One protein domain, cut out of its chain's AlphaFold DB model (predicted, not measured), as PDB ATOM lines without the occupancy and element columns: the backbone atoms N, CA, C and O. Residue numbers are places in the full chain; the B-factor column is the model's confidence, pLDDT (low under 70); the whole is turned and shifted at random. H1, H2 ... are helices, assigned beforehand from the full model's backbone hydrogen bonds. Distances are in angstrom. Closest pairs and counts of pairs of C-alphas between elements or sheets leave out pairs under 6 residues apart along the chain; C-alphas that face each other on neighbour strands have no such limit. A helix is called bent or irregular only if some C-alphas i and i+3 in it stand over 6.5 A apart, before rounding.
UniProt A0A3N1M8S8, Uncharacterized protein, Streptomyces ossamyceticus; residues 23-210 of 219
ATOM      1  N   ASP A  23      97.530  87.147 143.439       60.97
ATOM      2  CA  ASP A  23      97.871  87.064 142.012       60.97
ATOM      3  C   ASP A  23      98.004  88.449 141.360       60.97
ATOM      4  O   ASP A  23      98.530  88.577 140.260       60.97
ATOM      5  N   VAL A  24      97.543  89.492 142.055       59.25
ATOM      6  CA  VAL A  24      97.631  90.890 141.624       59.25
ATOM      7  C   VAL A  24      98.892  91.555 142.176       59.25
ATOM      8  O   VAL A  24      99.549  92.310 141.466       59.25
ATOM      9  N   LEU A  25      99.260  91.247 143.426       59.75
ATOM     10  CA  LEU A  25     100.459  91.807 144.060       59.75
ATOM     11  C   LEU A  25     101.761  91.226 143.486       59.75
ATOM     12  O   LEU A  25     102.786  91.907 143.463       59.75
ATOM     13  N   TRP A  26     101.707  89.966 143.042       66.12
ATOM     14  CA  TRP A  26     102.840  89.218 142.504       66.12
ATOM     15  C   TRP A  26     102.414  88.435 141.252       66.12
ATOM     16  O   TRP A  26     102.107  87.243 141.343       66.12
ATOM     17  N   PRO A  27     102.381  89.074 140.069       59.72
ATOM     18  CA  PRO A  27     101.760  88.495 138.874       59.72
ATOM     19  C   PRO A  27     102.490  87.258 138.321       59.72
ATOM     20  O   PRO A  27     101.958  86.559 137.462       59.72
ATOM     21  N   ALA A  28     103.672  86.928 138.853       63.66
ATOM     22  CA  ALA A  28     104.371  85.676 138.572       63.66
ATOM     23  C   ALA A  28     103.813  84.458 139.346       63.66
ATOM     24  O   ALA A  28     104.368  83.367 139.239       63.66
ATOM     25  N   SER A  29     102.742  84.587 140.141       64.56
ATOM     26  CA  SER A  29     102.254  83.504 141.013       64.56
ATOM     27  C   SER A  29     101.573  82.329 140.295       64.56
ATOM     28  O   SER A  29     101.445  81.288 140.942       64.56
ATOM     29  N   PHE A  30     101.183  82.455 139.014       73.56
ATOM     30  CA  PHE A  30     100.471  81.462 138.173       73.56
ATOM     31  C   PHE A  30      99.972  80.217 138.945       73.56
ATOM     32  O   PHE A  30     100.638  79.176 138.921       73.56
ATOM     33  N   PRO A  31      98.849  80.320 139.686       67.69
ATOM     34  CA  PRO A  31      98.421  79.285 140.632       67.69
ATOM     35  C   PRO A  31      98.150  77.933 139.961       67.69
ATOM     36  O   PRO A  31      98.503  76.899 140.523       67.69
ATOM     37  N   ASP A  32      97.632  77.947 138.732       72.88
ATOM     38  CA  ASP A  32      97.283  76.738 137.974       72.88
ATOM     39  C   ASP A  32      98.458  76.164 137.157       72.88
ATOM     40  O   ASP A  32      98.342  75.104 136.544       72.88
ATOM     41  N   ALA A  33      99.609  76.848 137.132       76.12
ATOM     42  CA  ALA A  33     100.766  76.477 136.319       76.12
ATOM     43  C   ALA A  33     102.091  76.788 137.048       76.12
ATOM     44  O   ALA A  33     102.820  77.705 136.663       76.12
ATOM     45  N   PRO A  34     102.479  76.002 138.073       77.81
ATOM     46  CA  PRO A  34     103.673  76.280 138.879       77.81
ATOM     47  C   PRO A  34     104.974  76.270 138.061       77.81
ATOM     48  O   PRO A  34     105.925  76.971 138.397       77.81
ATOM     49  N   ARG A  35     105.011  75.528 136.946       80.94
ATOM     50  CA  ARG A  35     106.157  75.494 136.020       80.94
ATOM     51  C   ARG A  35     106.369  76.815 135.272       80.94
ATOM     52  O   ARG A  35     107.491  77.094 134.869       80.94
ATOM     53  N   ALA A  36     105.325  77.631 135.113       85.88
ATOM     54  CA  ALA A  36     105.412  78.929 134.448       85.88
ATOM     55  C   ALA A  36     106.175  79.968 135.286       85.88
ATOM     56  O   ALA A  36     106.744  80.900 134.727       85.88
ATOM     57  N   ARG A  37     106.244  79.789 136.613       86.31
ATOM     58  CA  ARG A  37     106.896  80.738 137.531       86.31
ATOM     59  C   ARG A  37     108.369  80.954 137.210       86.31
ATOM     60  O   ARG A  37     108.835  82.084 137.215       86.31
ATOM     61  N   VAL A  38     109.085  79.873 136.911       89.12
ATOM     62  CA  VAL A  38     110.525  79.912 136.627       89.12
ATOM     63  C   VAL A  38     110.801  80.736 135.366       89.12
ATOM     64  O   VAL A  38     111.627  81.643 135.395       89.12
ATOM     65  N   HIS A  39     110.039  80.501 134.296       89.94
ATOM     66  CA  HIS A  39     110.157  81.273 133.052       89.94
ATOM     67  C   HIS A  39     109.676  82.715 133.203       89.94
ATOM     68  O   HIS A  39     110.244  83.614 132.594       89.94
ATOM     69  N   ALA A  40     108.664  82.960 134.038       90.50
ATOM     70  CA  ALA A  40     108.225  84.311 134.355       90.50
ATOM     71  C   ALA A  40     109.334  85.090 135.078       90.50
ATOM     72  O   ALA A  40     109.723  86.157 134.624       90.50
ATOM     73  N   HIS A  41     109.931  84.534 136.134       90.81
ATOM     74  CA  HIS A  41     111.050  85.183 136.822       90.81
ATOM     75  C   HIS A  41     112.258  85.411 135.909       90.81
ATOM     76  O   HIS A  41     112.848  86.491 135.945       90.81
ATOM     77  N   ALA A  42     112.585  84.444 135.048       91.88
ATOM     78  CA  ALA A  42     113.635  84.611 134.050       91.88
ATOM     79  C   ALA A  42     113.319  85.767 133.085       91.88
ATOM     80  O   ALA A  42     114.151  86.647 132.885       91.88
ATOM     81  N   LEU A  43     112.092  85.827 132.559       93.44
ATOM     82  CA  LEU A  43     111.650  86.904 131.674       93.44
ATOM     83  C   LEU A  43     111.683  88.275 132.363       93.44
ATOM     84  O   LEU A  43     112.160  89.237 131.771       93.44
ATOM     85  N   ALA A  44     111.226  88.367 133.614       92.81
ATOM     86  CA  ALA A  44     111.310  89.598 134.397       92.81
ATOM     87  C   ALA A  44     112.762  90.054 134.576       92.81
ATOM     88  O   ALA A  44     113.061  91.231 134.397       92.81
ATOM     89  N   THR A  45     113.665  89.114 134.862       92.88
ATOM     90  CA  THR A  45     115.100  89.390 135.007       92.88
ATOM     91  C   THR A  45     115.689  89.931 133.706       92.88
ATOM     92  O   THR A  45     116.367  90.953 133.727       92.88
ATOM     93  N   LEU A  46     115.374  89.307 132.565       93.38
ATOM     94  CA  LEU A  46     115.827  89.775 131.252       93.38
ATOM     95  C   LEU A  46     115.335  91.190 130.956       93.38
ATOM     96  O   LEU A  46     116.126  92.033 130.546       93.38
ATOM     97  N   VAL A  47     114.049  91.464 131.193       94.56
ATOM     98  CA  VAL A  47     113.467  92.796 130.982       94.56
ATOM     99  C   VAL A  47     114.160  93.832 131.862       94.56
ATOM    100  O   VAL A  47     114.586  94.859 131.345       94.56
ATOM    101  N   VAL A  48     114.340  93.548 133.154       93.31
ATOM    102  CA  VAL A  48     115.004  94.466 134.087       93.31
ATOM    103  C   VAL A  48     116.445  94.747 133.664       93.31
ATOM    104  O   VAL A  48     116.803  95.913 133.533       93.31
ATOM    105  N   ILE A  49     117.250  93.714 133.390       92.38
ATOM    106  CA  ILE A  49     118.642  93.888 132.940       92.38
ATOM    107  C   ILE A  49     118.681  94.725 131.659       92.38
ATOM    108  O   ILE A  49     119.440  95.687 131.579       92.38
ATOM    109  N   THR A  50     117.821  94.411 130.687       92.31
ATOM    110  CA  THR A  50     117.747  95.151 129.417       92.31
ATOM    111  C   THR A  50     117.395  96.619 129.646       92.31
ATOM    112  O   THR A  50     118.025  97.493 129.059       92.31
ATOM    113  N   SER A  51     116.418  96.907 130.512       93.31
ATOM    114  CA  SER A  51     115.998  98.273 130.841       93.31
ATOM    115  C   SER A  51     117.078  99.060 131.575       93.31
ATOM    116  O   SER A  51     117.279 100.229 131.258       93.31
ATOM    117  N   VAL A  52     117.797  98.432 132.511       91.81
ATOM    118  CA  VAL A  52     118.944  99.056 133.186       91.81
ATOM    119  C   VAL A  52     120.027  99.382 132.158       91.81
ATOM    120  O   VAL A  52     120.421 100.536 132.044       91.81
ATOM    121  N   CYS A  53     120.438  98.413 131.338       90.69
ATOM    122  CA  CYS A  53     121.470  98.622 130.319       90.69
ATOM    123  C   CYS A  53     121.067  99.696 129.296       90.69
ATOM    124  O   CYS A  53     121.894 100.514 128.900       90.69
ATOM    125  N   ALA A  54     119.790  99.740 128.900       89.69
ATOM    126  CA  ALA A  54     119.259 100.787 128.028       89.69
ATOM    127  C   ALA A  54     119.299 102.168 128.692       89.69
ATOM    128  O   ALA A  54     119.652 103.141 128.028       89.69
ATOM    129  N   ALA A  55     118.981 102.262 129.988       89.56
ATOM    130  CA  ALA A  55     119.081 103.511 130.733       89.56
ATOM    131  C   ALA A  55     120.536 103.997 130.803       89.56
ATOM    132  O   ALA A  55     120.806 105.139 130.442       89.56
ATOM    133  N   PHE A  56     121.479 103.123 131.163       86.56
ATOM    134  CA  PHE A  56     122.907 103.458 131.190       86.56
ATOM    135  C   PHE A  56     123.412 103.904 129.811       86.56
ATOM    136  O   PHE A  56     123.958 104.999 129.689       86.56
ATOM    137  N   LYS A  57     123.127 103.142 128.746       84.12
ATOM    138  CA  LYS A  57     123.508 103.533 127.377       84.12
ATOM    139  C   LYS A  57     122.867 104.836 126.910       84.12
ATOM    140  O   LYS A  57     123.449 105.526 126.083       84.12
ATOM    141  N   GLY A  58     121.666 105.153 127.382       82.69
ATOM    142  CA  GLY A  58     120.950 106.358 126.982       82.69
ATOM    143  C   GLY A  58     121.384 107.616 127.729       82.69
ATOM    144  O   GLY A  58     121.444 108.676 127.115       82.69
ATOM    145  N   PHE A  59     121.665 107.505 129.031       82.62
ATOM    146  CA  PHE A  59     121.727 108.659 129.935       82.62
ATOM    147  C   PHE A  59     123.041 108.841 130.689       82.62
ATOM    148  O   PHE A  59     123.257 109.940 131.178       82.62
ATOM    149  N   TYR A  60     123.880 107.807 130.823       78.88
ATOM    150  CA  TYR A  60     125.055 107.880 131.700       78.88
ATOM    151  C   TYR A  60     126.081 108.914 131.218       78.88
ATOM    152  O   TYR A  60     126.538 109.716 132.006       78.88
ATOM    153  N   TRP A  61     126.354 108.960 129.914       73.81
ATOM    154  CA  TRP A  61     127.324 109.872 129.285       73.81
ATOM    155  C   TRP A  61     126.679 111.143 128.717       73.81
ATOM    156  O   TRP A  61     126.958 111.549 127.590       73.81
ATOM    157  N   ALA A  62     125.691 111.706 129.410       70.62
ATOM    158  CA  ALA A  62     124.946 112.843 128.867       70.62
ATOM    159  C   ALA A  62     125.690 114.185 128.985       70.62
ATOM    160  O   ALA A  62     125.332 115.136 128.292       70.62
ATOM    161  N   ASP A  63     126.685 114.253 129.862       66.00
ATOM    162  CA  ASP A  63     127.525 115.412 130.161       66.00
ATOM    163  C   ASP A  63     128.804 115.488 129.311       66.00
ATOM    164  O   ASP A  63     129.431 116.545 129.253       66.00
ATOM    165  N   ASP A  64     129.166 114.415 128.603       67.25
ATOM    166  CA  ASP A  64     130.315 114.398 127.697       67.25
ATOM    167  C   ASP A  64     130.009 115.207 126.407       67.25
ATOM    168  O   ASP A  64     129.009 114.949 125.721       67.25
ATOM    169  N   PRO A  65     130.834 116.209 126.041       64.25
ATOM    170  CA  PRO A  65     130.636 117.035 124.849       64.25
ATOM    171  C   PRO A  65     130.726 116.255 123.525       64.25
ATOM    172  O   PRO A  65     130.029 116.604 122.569       64.25
ATOM    173  N   GLU A  66     131.527 115.191 123.439       64.12
ATOM    174  CA  GLU A  66     131.604 114.340 122.248       64.12
ATOM    175  C   GLU A  66     130.364 113.452 122.142       64.12
ATOM    176  O   GLU A  66     129.697 113.417 121.101       64.12
ATOM    177  N   VAL A  67     129.976 112.799 123.241       62.91
ATOM    178  CA  VAL A  67     128.782 111.942 123.264       62.91
ATOM    179  C   VAL A  67     127.505 112.760 123.075       62.91
ATOM    180  O   VAL A  67     126.601 112.324 122.358       62.91
ATOM    181  N   SER A  68     127.422 113.959 123.651       64.19
ATOM    182  CA  SER A  68     126.284 114.866 123.468       64.19
ATOM    183  C   SER A  68     126.182 115.392 122.035       64.19
ATOM    184  O   SER A  68     125.062 115.558 121.549       64.19
ATOM    185  N   HIS A  69     127.298 115.555 121.312       62.12
ATOM    186  CA  HIS A  69     127.286 115.865 119.880       62.12
ATOM    187  C   HIS A  69     126.779 114.695 119.024       62.12
ATOM    188  O   HIS A  69     125.969 114.914 118.122       62.12
ATOM    189  N   TYR A  70     127.189 113.454 119.319       57.72
ATOM    190  CA  TYR A  70     126.711 112.256 118.605       57.72
ATOM    191  C   TYR A  70     125.291 111.823 118.999       57.72
ATOM    192  O   TYR A  70     124.611 111.151 118.222       57.72
ATOM    193  N   ARG A  71     124.831 112.195 120.197       63.78
ATOM    194  CA  ARG A  71     123.477 111.931 120.712       63.78
ATOM    195  C   ARG A  71     122.601 113.183 120.734       63.78
ATOM    196  O   ARG A  71     121.616 113.219 121.475       63.78
ATOM    197  N   ALA A  72     122.933 114.193 119.930       56.09
ATOM    198  CA  ALA A  72     122.221 115.464 119.881       56.09
ATOM    199  C   ALA A  72     120.786 115.279 119.353       56.09
ATOM    200  O   ALA A  72     120.501 115.406 118.164       56.09
ATOM    201  N   GLY A  73     119.857 114.986 120.263       62.72
ATOM    202  CA  GLY A  73     118.430 114.885 119.987       62.72
ATOM    203  C   GLY A  73     117.802 113.547 120.376       62.72
ATOM    204  O   GLY A  73     118.448 112.509 120.519       62.72
ATOM    205  N   LEU A  74     116.473 113.568 120.500       65.94
ATOM    206  CA  LEU A  74     115.663 112.424 120.931       65.94
ATOM    207  C   LEU A  74     115.848 111.180 120.032       65.94
ATOM    208  O   LEU A  74     115.692 110.046 120.486       65.94
ATOM    209  N   GLY A  75     116.191 111.373 118.753       70.38
ATOM    210  CA  GLY A  75     116.360 110.298 117.771       70.38
ATOM    211  C   GLY A  75     117.597 109.421 117.990       70.38
ATOM    212  O   GLY A  75     117.515 108.202 117.852       70.38
ATOM    213  N   ASP A  76     118.735 110.000 118.362       71.56
ATOM    214  CA  ASP A  76     119.979 109.234 118.527       71.56
ATOM    215  C   ASP A  76     120.061 108.584 119.911       71.56
ATOM    216  O   ASP A  76     120.455 107.423 120.042       71.56
ATOM    217  N   MET A  77     119.525 109.259 120.926       73.25
ATOM    218  CA  MET A  77     119.285 108.691 122.250       73.25
ATOM    219  C   MET A  77     118.360 107.463 122.200       73.25
ATOM    220  O   MET A  77     118.661 106.426 122.795       73.25
ATOM    221  N   THR A  78     117.261 107.527 121.440       77.56
ATOM    222  CA  THR A  78     116.369 106.366 121.265       77.56
ATOM    223  C   THR A  78     117.044 105.227 120.499       77.56
ATOM    224  O   THR A  78     116.821 104.063 120.839       77.56
ATOM    225  N   ARG A  79     117.929 105.509 119.529       80.69
ATOM    226  CA  ARG A  79     118.744 104.464 118.878       80.69
ATOM    227  C   ARG A  79     119.727 103.799 119.839       80.69
ATOM    228  O   ARG A  79     119.852 102.572 119.773       80.69
ATOM    229  N   ALA A  80     120.384 104.569 120.709       79.06
ATOM    230  CA  ALA A  80     121.301 104.051 121.725       79.06
ATOM    231  C   ALA A  80     120.561 103.140 122.718       79.06
ATOM    232  O   ALA A  80     120.955 101.992 122.929       79.06
ATOM    233  N   MET A  81     119.409 103.590 123.222       85.31
ATOM    234  CA  MET A  81     118.538 102.779 124.082       85.31
ATOM    235  C   MET A  81     118.003 101.530 123.385       85.31
ATOM    236  O   MET A  81     117.779 100.514 124.035       85.31
ATOM    237  N   ALA A  82     117.794 101.576 122.068       87.62
ATOM    238  CA  ALA A  82     117.301 100.435 121.308       87.62
ATOM    239  C   ALA A  82     118.346  99.321 121.129       87.62
ATOM    240  O   ALA A  82     117.969  98.221 120.724       87.62
ATOM    241  N   VAL A  83     119.642  99.559 121.375       87.94
ATOM    242  CA  VAL A  83     120.685  98.528 121.204       87.94
ATOM    243  C   VAL A  83     120.481  97.351 122.173       87.94
ATOM    244  O   VAL A  83     120.302  96.236 121.674       87.94
ATOM    245  N   PRO A  84     120.363  97.546 123.505       87.94
ATOM    246  CA  PRO A  84     120.093  96.444 124.431       87.94
ATOM    247  C   PRO A  84     118.808  95.678 124.100       87.94
ATOM    248  O   PRO A  84     118.793  94.448 124.130       87.94
ATOM    249  N   PHE A  85     117.737  96.380 123.703       88.19
ATOM    250  CA  PHE A  85     116.485  95.730 123.299       88.19
ATOM    251  C   PHE A  85     116.632  94.898 122.023       88.19
ATOM    252  O   PHE A  85     116.034  93.827 121.933       88.19
ATOM    253  N   ARG A  86     117.435  95.345 121.048       91.56
ATOM    254  CA  ARG A  86     117.727  94.573 119.830       91.56
ATOM    255  C   ARG A  86     118.516  93.306 120.145       91.56
ATOM    256  O   ARG A  86     118.149  92.240 119.656       91.56
ATOM    257  N   LEU A  87     119.535  93.401 120.999       89.75
ATOM    258  CA  LEU A  87     120.333  92.250 121.437       89.75
ATOM    259  C   LEU A  87     119.493  91.236 122.232       89.75
ATOM    260  O   LEU A  87     119.651  90.026 122.072       89.75
ATOM    261  N   MET A  88     118.543  91.720 123.035       94.00
ATOM    262  CA  MET A  88     117.679  90.883 123.877       94.00
ATOM    263  C   MET A  88     116.381  90.439 123.209       94.00
ATOM    264  O   MET A  88     115.657  89.629 123.786       94.00
ATOM    265  N   ALA A  89     116.082  90.899 121.992       92.50
ATOM    266  CA  ALA A  89     114.828  90.587 121.310       92.50
ATOM    267  C   ALA A  89     114.608  89.071 121.179       92.50
ATOM    268  O   ALA A  89     113.548  88.565 121.542       92.50
ATOM    269  N   VAL A  90     115.623  88.334 120.717       93.50
ATOM    270  CA  VAL A  90     115.540  86.875 120.549       93.50
ATOM    271  C   VAL A  90     115.381  86.157 121.901       93.50
ATOM    272  O   VAL A  90     114.409  85.411 122.041       93.50
ATOM    273  N   PRO A  91     116.231  86.400 122.924       92.69
ATOM    274  CA  PRO A  91     116.026  85.857 124.269       92.69
ATOM    275  C   PRO A  91     114.641  86.139 124.863       92.69
ATOM    276  O   PRO A  91     113.992  85.226 125.376       92.69
ATOM    277  N   LEU A  92     114.156  87.381 124.756       93.44
ATOM    278  CA  LEU A  92     112.851  87.790 125.278       93.44
ATOM    279  C   LEU A  92     111.711  87.059 124.565       93.44
ATOM    280  O   LEU A  92     110.816  86.535 125.225       93.44
ATOM    281  N   LEU A  93     111.752  86.969 123.232       94.69
ATOM    282  CA  LEU A  93     110.740  86.256 122.449       94.69
ATOM    283  C   LEU A  93     110.736  84.753 122.753       94.69
ATOM    284  O   LEU A  93     109.665  84.171 122.936       94.69
ATOM    285  N   LEU A  94     111.912  84.130 122.867       93.62
ATOM    286  CA  LEU A  94     112.039  82.715 123.218       93.62
ATOM    287  C   LEU A  94     111.538  82.434 124.638       93.62
ATOM    288  O   LEU A  94     110.808  81.464 124.846       93.62
ATOM    289  N   MET A  95     111.859  83.296 125.606       95.00
ATOM    290  CA  MET A  95     111.386  83.152 126.984       95.00
ATOM    291  C   MET A  95     109.874  83.412 127.097       95.00
ATOM    292  O   MET A  95     109.174  82.688 127.807       95.00
ATOM    293  N   CYS A  96     109.328  84.363 126.331       92.75
ATOM    294  CA  CYS A  96     107.882  84.554 126.170       92.75
ATOM    295  C   CYS A  96     107.202  83.305 125.592       92.75
ATOM    296  O   CYS A  96     106.152  82.890 126.086       92.75
ATOM    297  N   ALA A  97     107.797  82.677 124.574       92.31
ATOM    298  CA  ALA A  97     107.284  81.444 123.989       92.31
ATOM    299  C   ALA A  97     107.361  80.268 124.981       92.31
ATOM    300  O   ALA A  97     106.400  79.508 125.099       92.31
ATOM    301  N   ALA A  98     108.453  80.147 125.745       91.69
ATOM    302  CA  ALA A  98     108.598  79.144 126.801       91.69
ATOM    303  C   ALA A  98     107.555  79.341 127.914       91.69
ATOM    304  O   ALA A  98     106.926  78.376 128.353       91.69
ATOM    305  N   LEU A  99     107.296  80.590 128.314       90.75
ATOM    306  CA  LEU A  99     106.236  80.932 129.259       90.75
ATOM    307  C   LEU A  99     104.852  80.573 128.698       90.75
ATOM    308  O   LEU A  99     104.060  79.927 129.383       90.75
ATOM    309  N   ALA A 100     104.563  80.921 127.443       89.94
ATOM    310  CA  ALA A 100     103.305  80.565 126.790       89.94
ATOM    311  C   ALA A 100     103.116  79.042 126.688       89.94
ATOM    312  O   ALA A 100     102.017  78.544 126.934       89.94
ATOM    313  N   GLY A 101     104.187  78.304 126.384       88.00
ATOM    314  CA  GLY A 101     104.213  76.841 126.369       88.00
ATOM    315  C   GLY A 101     104.081  76.214 127.760       88.00
ATOM    316  O   GLY A 101     103.566  75.111 127.873       88.00
ATOM    317  N   ALA A 102     104.482  76.910 128.827       87.19
ATOM    318  CA  ALA A 102     104.241  76.474 130.205       87.19
ATOM    319  C   ALA A 102     102.798  76.739 130.670       87.19
ATOM    320  O   ALA A 102     102.305  76.049 131.562       87.19
ATOM    321  N   LEU A 103     102.127  77.730 130.073       86.12
ATOM    322  CA  LEU A 103     100.731  78.087 130.350       86.12
ATOM    323  C   LEU A 103      99.721  77.318 129.484       86.12
ATOM    324  O   LEU A 103      98.528  77.330 129.785       86.12
ATOM    325  N   ARG A 104     100.164  76.675 128.397       85.94
ATOM    326  CA  ARG A 104      99.322  75.914 127.459       85.94
ATOM    327  C   ARG A 104      99.755  74.444 127.406       85.94
ATOM    328  O   ARG A 104     100.920  74.146 127.643       85.94
ATOM    329  N   PRO A 105      98.862  73.503 127.061       79.81
ATOM    330  CA  PRO A 105      99.222  72.093 126.925       79.81
ATOM    331  C   PRO A 105     100.039  71.862 125.642       79.81
ATOM    332  O   PRO A 105      99.495  71.512 124.598       79.81
ATOM    333  N   TRP A 106     101.350  72.100 125.699       84.56
ATOM    334  CA  TRP A 106     102.275  71.816 124.597       84.56
ATOM    335  C   TRP A 106     102.839  70.390 124.659       84.56
ATOM    336  O   TRP A 106     102.998  69.829 125.751       84.56
ATOM    337  N   PRO A 107     103.218  69.802 123.505       86.12
ATOM    338  CA  PRO A 107     103.972  68.557 123.477       86.12
ATOM    339  C   PRO A 107     105.253  68.684 124.310       86.12
ATOM    340  O   PRO A 107     106.031  69.628 124.147       86.12
ATOM    341  N   ARG A 108     105.490  67.717 125.207       84.50
ATOM    342  CA  ARG A 108     106.596  67.772 126.183       84.50
ATOM    343  C   ARG A 108     107.966  67.944 125.529       84.50
ATOM    344  O   ARG A 108     108.808  68.641 126.087       84.50
ATOM    345  N   VAL A 109     108.193  67.304 124.381       84.88
ATOM    346  CA  VAL A 109     109.478  67.344 123.667       84.88
ATOM    347  C   VAL A 109     109.735  68.743 123.113       84.88
ATOM    348  O   VAL A 109     110.749  69.349 123.449       84.88
ATOM    349  N   THR A 110     108.781  69.299 122.363       87.25
ATOM    350  CA  THR A 110     108.870  70.651 121.793       87.25
ATOM    351  C   THR A 110     109.075  71.706 122.875       87.25
ATOM    352  O   THR A 110     109.947  72.561 122.752       87.25
ATOM    353  N   TYR A 111     108.326  71.608 123.977       88.50
ATOM    354  CA  TYR A 111     108.481  72.510 125.114       88.50
ATOM    355  C   TYR A 111     109.874  72.417 125.757       88.50
ATOM    356  O   TYR A 111     110.464  73.446 126.073       88.50
ATOM    357  N   ARG A 112     110.420  71.207 125.947       88.75
ATOM    358  CA  ARG A 112     111.758  71.028 126.534       88.75
ATOM    359  C   ARG A 112     112.848  71.622 125.653       88.75
ATOM    360  O   ARG A 112     113.700  72.328 126.176       88.75
ATOM    361  N   VAL A 113     112.801  71.364 124.347       92.31
ATOM    362  CA  VAL A 113     113.769  71.926 123.394       92.31
ATOM    363  C   VAL A 113     113.688  73.451 123.408       92.31
ATOM    364  O   VAL A 113     114.708  74.106 123.597       92.31
ATOM    365  N   LEU A 114     112.480  74.017 123.314       92.75
ATOM    366  CA  LEU A 114     112.277  75.465 123.384       92.75
ATOM    367  C   LEU A 114     112.810  76.057 124.691       92.75
ATOM    368  O   LEU A 114     113.481  77.081 124.660       92.75
ATOM    369  N   ALA A 115     112.531  75.417 125.829       91.06
ATOM    370  CA  ALA A 115     113.019  75.874 127.121       91.06
ATOM    371  C   ALA A 115     114.552  75.867 127.167       91.06
ATOM    372  O   ALA A 115     115.137  76.878 127.536       91.06
ATOM    373  N   VAL A 116     115.206  74.775 126.757       94.75
ATOM    374  CA  VAL A 116     116.678  74.695 126.726       94.75
ATOM    375  C   VAL A 116     117.259  75.810 125.859       94.75
ATOM    376  O   VAL A 116     118.115  76.553 126.331       94.75
ATOM    377  N   VAL A 117     116.740  75.980 124.638       94.69
ATOM    378  CA  VAL A 117     117.184  77.041 123.727       94.69
ATOM    379  C   VAL A 117     116.982  78.414 124.370       94.69
ATOM    380  O   VAL A 117     117.946  79.164 124.479       94.69
ATOM    381  N   ALA A 118     115.788  78.703 124.896       94.00
ATOM    382  CA  ALA A 118     115.475  79.971 125.552       94.00
ATOM    383  C   ALA A 118     116.430  80.280 126.712       94.00
ATOM    384  O   ALA A 118     116.921  81.403 126.818       94.00
ATOM    385  N   TRP A 119     116.734  79.294 127.559       94.38
ATOM    386  CA  TRP A 119     117.677  79.445 128.668       94.38
ATOM    387  C   TRP A 119     119.097  79.731 128.178       94.38
ATOM    388  O   TRP A 119     119.714  80.689 128.641       94.38
ATOM    389  N   THR A 120     119.590  78.965 127.203       94.19
ATOM    390  CA  THR A 120     120.936  79.177 126.646       94.19
ATOM    391  C   THR A 120     121.078  80.537 125.969       94.19
ATOM    392  O   THR A 120     122.036  81.258 126.240       94.19
ATOM    393  N   THR A 121     120.091  80.947 125.166       93.06
ATOM    394  CA  THR A 121     120.096  82.261 124.513       93.06
ATOM    395  C   THR A 121     119.965  83.390 125.523       93.06
ATOM    396  O   THR A 121     120.532  84.451 125.310       93.06
ATOM    397  N   SER A 122     119.247  83.177 126.628       93.56
ATOM    398  CA  SER A 122     119.110  84.171 127.699       93.56
ATOM    399  C   SER A 122     120.413  84.377 128.454       93.56
ATOM    400  O   SER A 122     120.812  85.518 128.661       93.56
ATOM    401  N   ALA A 123     121.105  83.295 128.817       93.50
ATOM    402  CA  ALA A 123     122.409  83.381 129.470       93.50
ATOM    403  C   ALA A 123     123.432  84.100 128.575       93.50
ATOM    404  O   ALA A 123     124.103  85.027 129.025       93.50
ATOM    405  N   LEU A 124     123.483  83.726 127.292       93.06
ATOM    406  CA  LEU A 124     124.355  84.380 126.320       93.06
ATOM    407  C   LEU A 124     123.954  85.844 126.090       93.06
ATOM    408  O   LEU A 124     124.814  86.714 126.065       93.06
ATOM    409  N   GLY A 125     122.658  86.126 125.962       90.88
ATOM    410  CA  GLY A 125     122.134  87.474 125.749       90.88
ATOM    411  C   GLY A 125     122.461  88.418 126.903       90.88
ATOM    412  O   GLY A 125     122.898  89.537 126.655       90.88
ATOM    413  N   ILE A 126     122.321  87.957 128.153       91.00
ATOM    414  CA  ILE A 126     122.741  88.712 129.346       91.00
ATOM    415  C   ILE A 126     124.224  89.044 129.265       91.00
ATOM    416  O   ILE A 126     124.586  90.207 129.417       91.00
ATOM    417  N   PHE A 127     125.066  88.049 128.985       91.50
ATOM    418  CA  PHE A 127     126.502  88.270 128.860       91.50
ATOM    419  C   PHE A 127     126.828  89.296 127.765       91.50
ATOM    420  O   PHE A 127     127.577  90.234 128.015       91.50
ATOM    421  N   VAL A 128     126.223  89.161 126.583       89.75
ATOM    422  CA  VAL A 128     126.463  90.057 125.444       89.75
ATOM    423  C   VAL A 128     126.001  91.481 125.730       89.75
ATOM    424  O   VAL A 128     126.736  92.404 125.415       89.75
ATOM    425  N   VAL A 129     124.824  91.685 126.329       90.88
ATOM    426  CA  VAL A 129     124.347  93.041 126.650       90.88
ATOM    427  C   VAL A 129     125.198  93.696 127.726       90.88
ATOM    428  O   VAL A 129     125.507  94.872 127.594       90.88
ATOM    429  N   LEU A 130     125.595  92.960 128.767       89.88
ATOM    430  CA  LEU A 130     126.476  93.514 129.794       89.88
ATOM    431  C   LEU A 130     127.838  93.875 129.199       89.88
ATOM    432  O   LEU A 130     128.313  94.980 129.422       89.88
ATOM    433  N   LEU A 131     128.419  92.987 128.387       88.06
ATOM    434  CA  LEU A 131     129.678  93.253 127.698       88.06
ATOM    435  C   LEU A 131     129.564  94.456 126.751       88.06
ATOM    436  O   LEU A 131     130.437  95.307 126.743       88.06
ATOM    437  N   ASP A 132     128.485  94.549 125.977       86.50
ATOM    438  CA  ASP A 132     128.208  95.679 125.088       86.50
ATOM    439  C   ASP A 132     128.007  96.988 125.865       86.50
ATOM    440  O   ASP A 132     128.398  98.044 125.379       86.50
ATOM    441  N   THR A 133     127.415  96.949 127.062       82.38
ATOM    442  CA  THR A 133     127.301  98.119 127.943       82.38
ATOM    443  C   THR A 133     128.658  98.536 128.507       82.38
ATOM    444  O   THR A 133     128.975  99.720 128.429       82.38
ATOM    445  N   GLU A 134     129.466  97.588 128.986       82.50
ATOM    446  CA  GLU A 134     130.821  97.836 129.505       82.50
ATOM    447  C   GLU A 134     131.788  98.324 128.420       82.50
ATOM    448  O   GLU A 134     132.560  99.242 128.652       82.50
ATOM    449  N   LEU A 135     131.735  97.769 127.207       79.94
ATOM    450  CA  LEU A 135     132.597  98.207 126.100       79.94
ATOM    451  C   LEU A 135     132.233  99.595 125.568       79.94
ATOM    452  O   LEU A 135     133.070 100.249 124.962       79.94
ATOM    453  N   THR A 136     130.991 100.036 125.771       69.12
ATOM    454  CA  THR A 136     130.574 101.423 125.502       69.12
ATOM    455  C   THR A 136     130.702 102.327 126.725       69.12
ATOM    456  O   THR A 136     130.116 103.410 126.762       69.12
ATOM    457  N   ASN A 137     131.396 101.864 127.764       67.06
ATOM    458  CA  ASN A 137     131.821 102.722 128.849       67.06
ATOM    459  C   ASN A 137     133.008 103.543 128.331       67.06
ATOM    460  O   ASN A 137     134.151 103.102 128.387       67.06
ATOM    461  N   ASP A 138     132.706 104.708 127.763       61.06
ATOM    462  CA  ASP A 138     133.649 105.639 127.131       61.06
ATOM    463  C   ASP A 138     134.541 106.366 128.168       61.06
ATOM    464  O   ASP A 138     134.815 107.557 128.067       61.06
ATOM    465  N   SER A 139     135.038 105.646 129.184       56.91
ATOM    466  CA  SER A 139     135.891 106.207 130.243       56.91
ATOM    467  C   SER A 139     137.196 106.804 129.724       56.91
ATOM    468  O   SER A 139     137.786 107.646 130.395       56.91
ATOM    469  N   ASP A 140     137.634 106.386 128.536       56.34
ATOM    470  CA  ASP A 140     138.866 106.856 127.902       56.34
ATOM    471  C   ASP A 140     138.733 108.270 127.295       56.34
ATOM    472  O   ASP A 140     139.751 108.895 126.993       56.34
ATOM    473  N   TYR A 141     137.510 108.805 127.151       52.88
ATOM    474  CA  TYR A 141     137.261 110.146 126.597       52.88
ATOM    475  C   TYR A 141     137.231 111.258 127.654       52.88
ATOM    476  O   TYR A 141     137.454 112.428 127.325       52.88
ATOM    477  N   CYS A 142     137.050 110.927 128.940       59.50
ATOM    478  CA  CYS A 142     137.211 111.918 130.003       59.50
ATOM    479  C   CYS A 142     138.693 112.298 130.144       59.50
ATOM    480  O   CYS A 142     139.464 111.679 130.871       59.50
ATOM    481  N   THR A 143     139.080 113.396 129.500       53.22
ATOM    482  CA  THR A 143     140.380 114.062 129.707       53.22
ATOM    483  C   THR A 143     140.464 114.826 131.040       53.22
ATOM    484  O   THR A 143     141.493 115.429 131.344       53.22
ATOM    485  N   ALA A 144     139.388 114.825 131.836       55.19
ATOM    486  CA  ALA A 144     139.280 115.531 133.110       55.19
ATOM    487  C   ALA A 144     139.477 114.613 134.333       55.19
ATOM    488  O   ALA A 144     139.506 113.391 134.225       55.19
ATOM    489  N   ASN A 145     139.613 115.222 135.517       55.53
ATOM    490  CA  ASN A 145     139.774 114.513 136.791       55.53
ATOM    491  C   ASN A 145     138.589 113.565 137.086       55.53
ATOM    492  O   ASN A 145     137.488 113.745 136.565       55.53
ATOM    493  N   ALA A 146     138.825 112.578 137.962       58.56
ATOM    494  CA  ALA A 146     137.826 111.603 138.411       58.56
ATOM    495  C   ALA A 146     136.491 112.260 138.842       58.56
ATOM    496  O   ALA A 146     136.503 113.386 139.355       58.56
ATOM    497  N   PRO A 147     135.348 111.564 138.675       58.88
ATOM    498  CA  PRO A 147     134.025 112.110 138.967       58.88
ATOM    499  C   PRO A 147     133.906 112.561 140.429       58.88
ATOM    500  O   PRO A 147     134.255 111.822 141.352       58.88
ATOM    501  N   VAL A 148     133.399 113.782 140.635       59.28
ATOM    502  CA  VAL A 148     133.294 114.422 141.962       59.28
ATOM    503  C   VAL A 148     132.187 113.782 142.809       59.28
ATOM    504  O   VAL A 148     132.325 113.673 144.027       59.28
ATOM    505  N   GLU A 149     131.122 113.286 142.171       62.91
ATOM    506  CA  GLU A 149     130.015 112.581 142.825       62.91
ATOM    507  C   GLU A 149     129.635 111.311 142.039       62.91
ATOM    508  O   GLU A 149     128.748 111.345 141.182       62.91
ATOM    509  N   PRO A 150     130.289 110.162 142.296       64.00
ATOM    510  CA  PRO A 150     129.904 108.909 141.660       64.00
ATOM    511  C   PRO A 150     128.495 108.491 142.100       64.00
ATOM    512  O   PRO A 150     128.120 108.625 143.268       64.00
ATOM    513  N   ILE A 151     127.723 107.919 141.170       69.81
ATOM    514  CA  ILE A 151     126.406 107.347 141.478       69.81
ATOM    515  C   ILE A 151     126.559 106.336 142.613       69.81
ATOM    516  O   ILE A 151     127.257 105.329 142.488       69.81
ATOM    517  N   SER A 152     125.860 106.581 143.721       75.88
ATOM    518  CA  SER A 152     125.787 105.611 144.809       75.88
ATOM    519  C   SER A 152     125.194 104.301 144.293       75.88
ATOM    520  O   SER A 152     124.116 104.291 143.694       75.88
ATOM    521  N   GLY A 153     125.848 103.172 144.586       71.00
ATOM    522  CA  GLY A 153     125.370 101.842 144.180       71.00
ATOM    523  C   GLY A 153     123.941 101.523 144.648       71.00
ATOM    524  O   GLY A 153     123.251 100.702 144.045       71.00
ATOM    525  N   ASN A 154     123.445 102.229 145.670       84.62
ATOM    526  CA  ASN A 154     122.084 102.077 146.179       84.62
ATOM    527  C   ASN A 154     121.009 102.705 145.276       84.62
ATOM    528  O   ASN A 154     119.841 102.332 145.389       84.62
ATOM    529  N   VAL A 155     121.369 103.628 144.377       85.50
ATOM    530  CA  VAL A 155     120.412 104.309 143.488       85.50
ATOM    531  C   VAL A 155     119.701 103.299 142.595       85.50
ATOM    532  O   VAL A 155     118.474 103.308 142.519       85.50
ATOM    533  N   VAL A 156     120.444 102.361 142.002       85.19
ATOM    534  CA  VAL A 156     119.859 101.314 141.153       85.19
ATOM    535  C   VAL A 156     118.870 100.464 141.951       85.19
ATOM    536  O   VAL A 156     117.753 100.233 141.496       85.19
ATOM    537  N   ALA A 157     119.231 100.060 143.172       87.06
ATOM    538  CA  ALA A 157     118.346  99.278 144.033       87.06
ATOM    539  C   ALA A 157     117.051 100.037 144.387       87.06
ATOM    540  O   ALA A 157     115.964  99.462 144.321       87.06
ATOM    541  N   LEU A 158     117.142 101.332 144.708       88.75
ATOM    542  CA  LEU A 158     115.978 102.173 145.011       88.75
ATOM    543  C   LEU A 158     115.072 102.371 143.788       88.75
ATOM    544  O   LEU A 158     113.854 102.220 143.903       88.75
ATOM    545  N   CYS A 159     115.649 102.637 142.613       89.00
ATOM    546  CA  CYS A 159     114.910 102.745 141.353       89.00
ATOM    547  C   CYS A 159     114.186 101.435 141.013       89.00
ATOM    548  O   CYS A 159     113.019 101.456 140.621       89.00
ATOM    549  N   LEU A 160     114.830 100.284 141.234       89.12
ATOM    550  CA  LEU A 160     114.203  98.974 141.046       89.12
ATOM    551  C   LEU A 160     113.042  98.746 142.020       89.12
ATOM    552  O   LEU A 160     111.985  98.277 141.601       89.12
ATOM    553  N   LEU A 161     113.188  99.107 143.298       90.94
ATOM    554  CA  LEU A 161     112.094  99.006 144.270       90.94
ATOM    555  C   LEU A 161     110.902  99.887 143.876       90.94
ATOM    556  O   LEU A 161     109.760  99.421 143.910       90.94
ATOM    557  N   ALA A 162     111.162 101.124 143.447       89.88
ATOM    558  CA  ALA A 162     110.131 102.026 142.943       89.88
ATOM    559  C   ALA A 162     109.439 101.452 141.695       89.88
ATOM    560  O   ALA A 162     108.210 101.465 141.612       89.88
ATOM    561  N   ALA A 163     110.207 100.881 140.766       90.94
ATOM    562  CA  ALA A 163     109.683 100.256 139.559       90.94
ATOM    563  C   ALA A 163     108.804  99.035 139.859       90.94
ATOM    564  O   ALA A 163     107.720  98.893 139.293       90.94
ATOM    565  N   LEU A 164     109.218  98.175 140.795       89.56
ATOM    566  CA  LEU A 164     108.428  97.024 141.239       89.56
ATOM    567  C   LEU A 164     107.116  97.468 141.899       89.56
ATOM    568  O   LEU A 164     106.058  96.915 141.593       89.56
ATOM    569  N   ALA A 165     107.166  98.493 142.756       89.94
ATOM    570  CA  ALA A 165     105.980  99.060 143.392       89.94
ATOM    571  C   ALA A 165     105.018  99.676 142.361       89.94
ATOM    572  O   ALA A 165     103.807  99.433 142.411       89.94
ATOM    573  N   ALA A 166     105.552 100.419 141.390       90.19
ATOM    574  CA  ALA A 166     104.782 100.993 140.293       90.19
ATOM    575  C   ALA A 166     104.155  99.903 139.412       90.19
ATOM    576  O   ALA A 166     102.970  99.982 139.091       90.19
ATOM    577  N   GLY A 167     104.907  98.846 139.099       87.38
ATOM    578  CA  GLY A 167     104.413  97.704 138.340       87.38
ATOM    579  C   GLY A 167     103.265  96.985 139.037       87.38
ATOM    580  O   GLY A 167     102.222  96.733 138.426       87.38
ATOM    581  N   SER A 168     103.405  96.688 140.332       87.88
ATOM    582  CA  SER A 168     102.336  96.058 141.119       87.88
ATOM    583  C   SER A 168     101.100  96.958 141.222       87.88
ATOM    584  O   SER A 168      99.972  96.474 141.111       87.88
ATOM    585  N   SER A 169     101.299  98.272 141.347       88.06
ATOM    586  CA  SER A 169     100.211  99.257 141.350       88.06
ATOM    587  C   SER A 169      99.482  99.294 140.005       88.06
ATOM    588  O   SER A 169      98.254  99.247 139.964       88.06
ATOM    589  N   ALA A 170     100.218  99.299 138.892       88.31
ATOM    590  CA  ALA A 170      99.651  99.314 137.549       88.31
ATOM    591  C   ALA A 170      98.877  98.027 137.229       88.31
ATOM    592  O   ALA A 170      97.764  98.090 136.704       88.31
ATOM    593  N   ALA A 171      99.419  96.862 137.596       86.38
ATOM    594  CA  ALA A 171      98.718  95.588 137.467       86.38
ATOM    595  C   ALA A 171      97.430  95.565 138.307       86.38
ATOM    596  O   ALA A 171      96.388  95.108 137.831       86.38
ATOM    597  N   TRP A 172      97.462  96.121 139.521       86.44
ATOM    598  CA  TRP A 172      96.274  96.254 140.361       86.44
ATOM    599  C   TRP A 172      95.216  97.171 139.745       86.44
ATOM    600  O   TRP A 172      94.054  96.775 139.642       86.44
ATOM    601  N   ILE A 173      95.612  98.347 139.255       86.75
ATOM    602  CA  ILE A 173      94.709  99.281 138.571       86.75
ATOM    603  C   ILE A 173      94.088  98.609 137.339       86.75
ATOM    604  O   ILE A 173      92.868  98.637 137.175       86.75
ATOM    605  N   ALA A 174      94.894  97.939 136.508       86.94
ATOM    606  CA  ALA A 174      94.411  97.214 135.334       86.94
ATOM    607  C   ALA A 174      93.406  96.113 135.714       86.94
ATOM    608  O   ALA A 174      92.365  95.959 135.068       86.94
ATOM    609  N   TRP A 175      93.665  95.380 136.799       85.88
ATOM    610  CA  TRP A 175      92.741  94.376 137.317       85.88
ATOM    611  C   TRP A 175      91.412  94.992 137.779       85.88
ATOM    612  O   TRP A 175      90.346  94.493 137.401       85.88
ATOM    613  N   VAL A 176      91.452  96.106 138.516       87.19
ATOM    614  CA  VAL A 176      90.256  96.838 138.970       87.19
ATOM    615  C   VAL A 176      89.447  97.368 137.782       87.19
ATOM    616  O   VAL A 176      88.245  97.102 137.699       87.19
ATOM    617  N   ILE A 177      90.098  98.039 136.825       89.88
ATOM    618  CA  ILE A 177      89.457  98.591 135.619       89.88
ATOM    619  C   ILE A 177      88.823  97.478 134.780       89.88
ATOM    620  O   ILE A 177      87.700  97.620 134.298       89.88
ATOM    621  N   SER A 178      89.484  96.322 134.675       85.88
ATOM    622  CA  SER A 178      88.959  95.155 133.953       85.88
ATOM    623  C   SER A 178      87.772  94.464 134.641       85.88
ATOM    624  O   SER A 178      87.351  93.390 134.204       85.88
ATOM    625  N   ARG A 179      87.246  95.021 135.742       83.88
ATOM    626  CA  ARG A 179      86.222  94.395 136.595       83.88
ATOM    627  C   ARG A 179      86.621  92.980 137.025       83.88
ATOM    628  O   ARG A 179      85.778  92.085 137.073       83.88
ATOM    629  N   ARG A 180      87.914  92.776 137.314       80.00
ATOM    630  CA  ARG A 180      88.517  91.489 137.710       80.00
ATOM    631  C   ARG A 180      88.484  90.396 136.638       80.00
ATOM    632  O   ARG A 180      88.627  89.221 136.961       80.00
ATOM    633  N   ARG A 181      88.296  90.759 135.365       81.62
ATOM    634  CA  ARG A 181      88.255  89.806 134.241       81.62
ATOM    635  C   ARG A 181      89.582  89.684 133.492       81.62
ATOM    636  O   ARG A 181      89.699  88.822 132.623       81.62
ATOM    637  N   ALA A 182      90.568  90.532 133.790       80.81
ATOM    638  CA  ALA A 182      91.882  90.449 133.163       80.81
ATOM    639  C   ALA A 182      92.545  89.091 133.434       80.81
ATOM    640  O   ALA A 182      92.599  88.617 134.569       80.81
ATOM    641  N   ARG A 183      93.074  88.473 132.372       82.56
ATOM    642  CA  ARG A 183      93.823  87.215 132.473       82.56
ATOM    643  C   ARG A 183      95.167  87.454 133.182       82.56
ATOM    644  O   ARG A 183      95.783  88.490 132.925       82.56
ATOM    645  N   PRO A 184      95.693  86.486 133.958       82.31
ATOM    646  CA  PRO A 184      96.984  86.621 134.645       82.31
ATOM    647  C   PRO A 184      98.141  87.009 133.715       82.31
ATOM    648  O   PRO A 184      98.937  87.879 134.045       82.31
ATOM    649  N   ALA A 185      98.187  86.442 132.504       84.00
ATOM    650  CA  ALA A 185      99.205  86.784 131.509       84.00
ATOM    651  C   ALA A 185      99.136  88.253 131.044       84.00
ATOM    652  O   ALA A 185     100.169  88.858 130.779       84.00
ATOM    653  N   ALA A 186      97.936  88.840 130.969       86.00
ATOM    654  CA  ALA A 186      97.769  90.243 130.591       86.00
ATOM    655  C   ALA A 186      98.220  91.179 131.722       86.00
ATOM    656  O   ALA A 186      98.922  92.151 131.469       86.00
ATOM    657  N   LEU A 187      97.879  90.850 132.973       86.75
ATOM    658  CA  LEU A 187      98.360  91.584 134.150       86.75
ATOM    659  C   LEU A 187      99.884  91.516 134.271       86.75
ATOM    660  O   LEU A 187     100.522  92.521 134.563       86.75
ATOM    661  N   TYR A 188     100.466  90.353 133.980       88.44
ATOM    662  CA  TYR A 188     101.910  90.163 133.944       88.44
ATOM    663  C   TYR A 188     102.587  90.984 132.835       88.44
ATOM    664  O   TYR A 188     103.632  91.580 133.069       88.44
ATOM    665  N   ALA A 189     101.976  91.085 131.651       89.56
ATOM    666  CA  ALA A 189     102.483  91.941 130.578       89.56
ATOM    667  C   ALA A 189     102.427  93.434 130.948       89.56
ATOM    668  O   ALA A 189     103.403  94.149 130.736       89.56
ATOM    669  N   VAL A 190     101.320  93.896 131.548       91.00
ATOM    670  CA  VAL A 190     101.201  95.273 132.067       91.00
ATOM    671  C   VAL A 190     102.268  95.534 133.125       91.00
ATOM    672  O   VAL A 190     102.940  96.562 133.076       91.00
ATOM    673  N   TRP A 191     102.462  94.590 134.046       92.88
ATOM    674  CA  TRP A 191     103.497  94.662 135.071       92.88
ATOM    675  C   TRP A 191     104.904  94.760 134.465       92.88
ATOM    676  O   TRP A 191     105.650  95.664 134.815       92.88
ATOM    677  N   LEU A 192     105.257  93.908 133.494       92.00
ATOM    678  CA  LEU A 192     106.567  93.967 132.834       92.00
ATOM    679  C   LEU A 192     106.798  95.293 132.108       92.00
ATOM    680  O   LEU A 192     107.864  95.885 132.247       92.00
ATOM    681  N   ALA A 193     105.808  95.763 131.347       92.75
ATOM    682  CA  ALA A 193     105.923  97.008 130.593       92.75
ATOM    683  C   ALA A 193     106.095  98.218 131.521       92.75
ATOM    684  O   ALA A 193     106.915  99.098 131.266       92.75
ATOM    685  N   THR A 194     105.343  98.242 132.621       91.94
ATOM    686  CA  THR A 194     105.411  99.322 133.612       91.94
ATOM    687  C   THR A 194     106.716  99.287 134.396       91.94
ATOM    688  O   THR A 194     107.331 100.338 134.539       91.94
ATOM    689  N   VAL A 195     107.203  98.112 134.816       92.56
ATOM    690  CA  VAL A 195     108.540  97.966 135.418       92.56
ATOM    691  C   VAL A 195     109.619  98.453 134.449       92.56
ATOM    692  O   VAL A 195     110.417  99.302 134.821       92.56
ATOM    693  N   ALA A 196     109.615  97.998 133.194       92.88
ATOM    694  CA  ALA A 196     110.611  98.411 132.204       92.88
ATOM    695  C   ALA A 196     110.649  99.936 132.010       92.88
ATOM    696  O   ALA A 196     111.710 100.554 132.096       92.88
ATOM    697  N   ALA A 197     109.482 100.553 131.795       92.50
ATOM    698  CA  ALA A 197     109.375 101.995 131.605       92.50
ATOM    699  C   ALA A 197     109.810 102.773 132.855       92.50
ATOM    700  O   ALA A 197     110.549 103.748 132.754       92.50
ATOM    701  N   THR A 198     109.379 102.336 134.038       92.94
ATOM    702  CA  THR A 198     109.709 103.012 135.299       92.94
ATOM    703  C   THR A 198     111.180 102.873 135.661       92.94
ATOM    704  O   THR A 198     111.756 103.855 136.111       92.94
ATOM    705  N   VAL A 199     111.822 101.731 135.397       93.06
ATOM    706  CA  VAL A 199     113.280 101.579 135.539       93.06
ATOM    707  C   VAL A 199     114.004 102.614 134.685       93.06
ATOM    708  O   VAL A 199     114.818 103.363 135.215       93.06
ATOM    709  N   VAL A 200     113.673 102.715 133.395       90.81
ATOM    710  CA  VAL A 200     114.329 103.676 132.494       90.81
ATOM    711  C   VAL A 200     114.100 105.114 132.961       90.81
ATOM    712  O   VAL A 200     115.054 105.874 133.075       90.81
ATOM    713  N   LEU A 201     112.857 105.483 133.279       90.88
ATOM    714  CA  LEU A 201     112.507 106.849 133.680       90.88
ATOM    715  C   LEU A 201     113.109 107.253 135.031       90.88
ATOM    716  O   LEU A 201     113.534 108.392 135.196       90.88
ATOM    717  N   THR A 202     113.139 106.341 136.002       91.31
ATOM    718  CA  THR A 202     113.679 106.639 137.337       91.31
ATOM    719  C   THR A 202     115.198 106.638 137.359       91.31
ATOM    720  O   THR A 202     115.765 107.386 138.147       91.31
ATOM    721  N   LEU A 203     115.855 105.852 136.498       88.44
ATOM    722  CA  LEU A 203     117.307 105.888 136.325       88.44
ATOM    723  C   LEU A 203     117.765 107.061 135.456       88.44
ATOM    724  O   LEU A 203     118.866 107.551 135.664       88.44
ATOM    725  N   ALA A 204     116.936 107.543 134.530       86.69
ATOM    726  CA  ALA A 204     117.273 108.667 133.657       86.69
ATOM    727  C   ALA A 204     117.789 109.885 134.431       86.69
ATOM    728  O   ALA A 204     118.821 110.445 134.085       86.69
ATOM    729  N   VAL A 205     117.081 110.270 135.495       84.69
ATOM    730  CA  VAL A 205     117.397 111.456 136.298       84.69
ATOM    731  C   VAL A 205     118.758 111.343 136.999       84.69
ATOM    732  O   VAL A 205     119.594 112.210 136.764       84.69
ATOM    733  N   PRO A 206     119.029 110.316 137.829       85.12
ATOM    734  CA  PRO A 206     120.322 110.194 138.493       85.12
ATOM    735  C   PRO A 206     121.466 109.903 137.520       85.12
ATOM    736  O   PRO A 206     122.577 110.334 137.790       85.12
ATOM    737  N   LEU A 207     121.217 109.205 136.404       83.12
ATOM    738  CA  LEU A 207     122.241 108.988 135.378       83.12
ATOM    739  C   LEU A 207     122.611 110.294 134.673       83.12
ATOM    740  O   LEU A 207     123.784 110.539 134.462       83.12
ATOM    741  N   HIS A 208     121.630 111.145 134.366       78.88
ATOM    742  CA  HIS A 208     121.874 112.449 133.748       78.88
ATOM    743  C   HIS A 208     122.518 113.454 134.712       78.88
ATOM    744  O   HIS A 208     123.236 114.350 134.286       78.88
ATOM    745  N   ALA A 209     122.227 113.332 136.009       76.94
ATOM    746  CA  ALA A 209     122.806 114.179 137.048       76.94
ATOM    747  C   ALA A 209     124.204 113.724 137.490       76.94
ATOM    748  O   ALA A 209     124.903 114.483 138.159       76.94
ATOM    749  N   ALA A 210     124.601 112.494 137.156       72.62
ATOM    750  CA  ALA A 210     125.933 112.005 137.449       72.62
ATOM    751  C   ALA A 210     126.942 112.749 136.579       72.62
ATOM    752  O   ALA A 210     126.883 112.669 135.357       72.62
TER     753      ALA A 210
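Overview. This is residues 23 to 210 of the 219 residues of an uncharacterized protein of Streptomyces ossamyceticus (UniProt A0A3N1M8S8). Picture an elongated stack of long helices with H1 through its middle: the bent H3 and H4 pack on one side of H1, and the hairpin of H5 and H6 lies on the other side, with H6 against H1. Short H2 and the long link from H4 to H5 lie at one end of the body. The 188 printed residues hold six named helices, H1 to H6 in chain order, and no named strand; the class is all helix. The whole is compact, with a radius of gyration of the C-alphas of 18.5 A and spans of 59 by 37 by 29 A.

Along the chain. After residues 23 to 35, find C-alpha 36 at (105.412, 78.929, 134.448); from there H1, residues 36 to 59, runs 34.2 A. H2 is residues 65 to 70. H3, residues 74 to 103, was assigned as one helix by its hydrogen bonds but is bent, with C-alphas 87 and 90 7.3 A apart; its arms are H3a, residues 74 to 87, and H3b, residues 90 to 103. H3a is itself irregular, with C-alphas 81 and 84 6.53 A apart. H4, residues 108 to 135, runs 40.0 A, and H5, residues 154 to 177, runs 34.5 A. H6, residues 184 to 209, runs 37.8 A to C-alpha 209 at (122.806, 114.179, 137.048).

Arrangement. Start at H1, the hub, in a bundle, helices side by side, with H3a, H3b and H4. Its residues 50 to 58 alone touch H3a, opposite ways at 34 degrees, a shallow tilt only just short of steep; the closest C-alphas, Ala 54 and Met 81, are 4.5 A apart. H3b and H4 form a helical hairpin, its closest C-alphas those of Pro 91 and Ser 122, 4.9 A apart. H1 touches H6, the same way at a shallow tilt of 25 degrees, closest at the C-alphas of Ala 55 and Val 200, 5.1 A apart. H5 and H6 form a helical hairpin at 35.1 degrees, only just a steep tilt; the C-alphas of Gly 167 and Trp 191 come closest, at 4.6 A. H2 is close to H3a but not clearly touching. In H1, H2, H3b, H4 and H5 every O i to N i+4 pair is within hydrogen-bond range; in H3a 8 of 10 are, in H6 20 of 22.

Size, cuts and confidence. The C-alphas of Pro 107 and Asn 145, the two farthest apart, are 59.8 A apart. The printed part has no cut, and its long link is H4 to H5. In this model, look for pLDDT under 70 at residues 23 to 29, 31, 63 to 74 and 136 to 151.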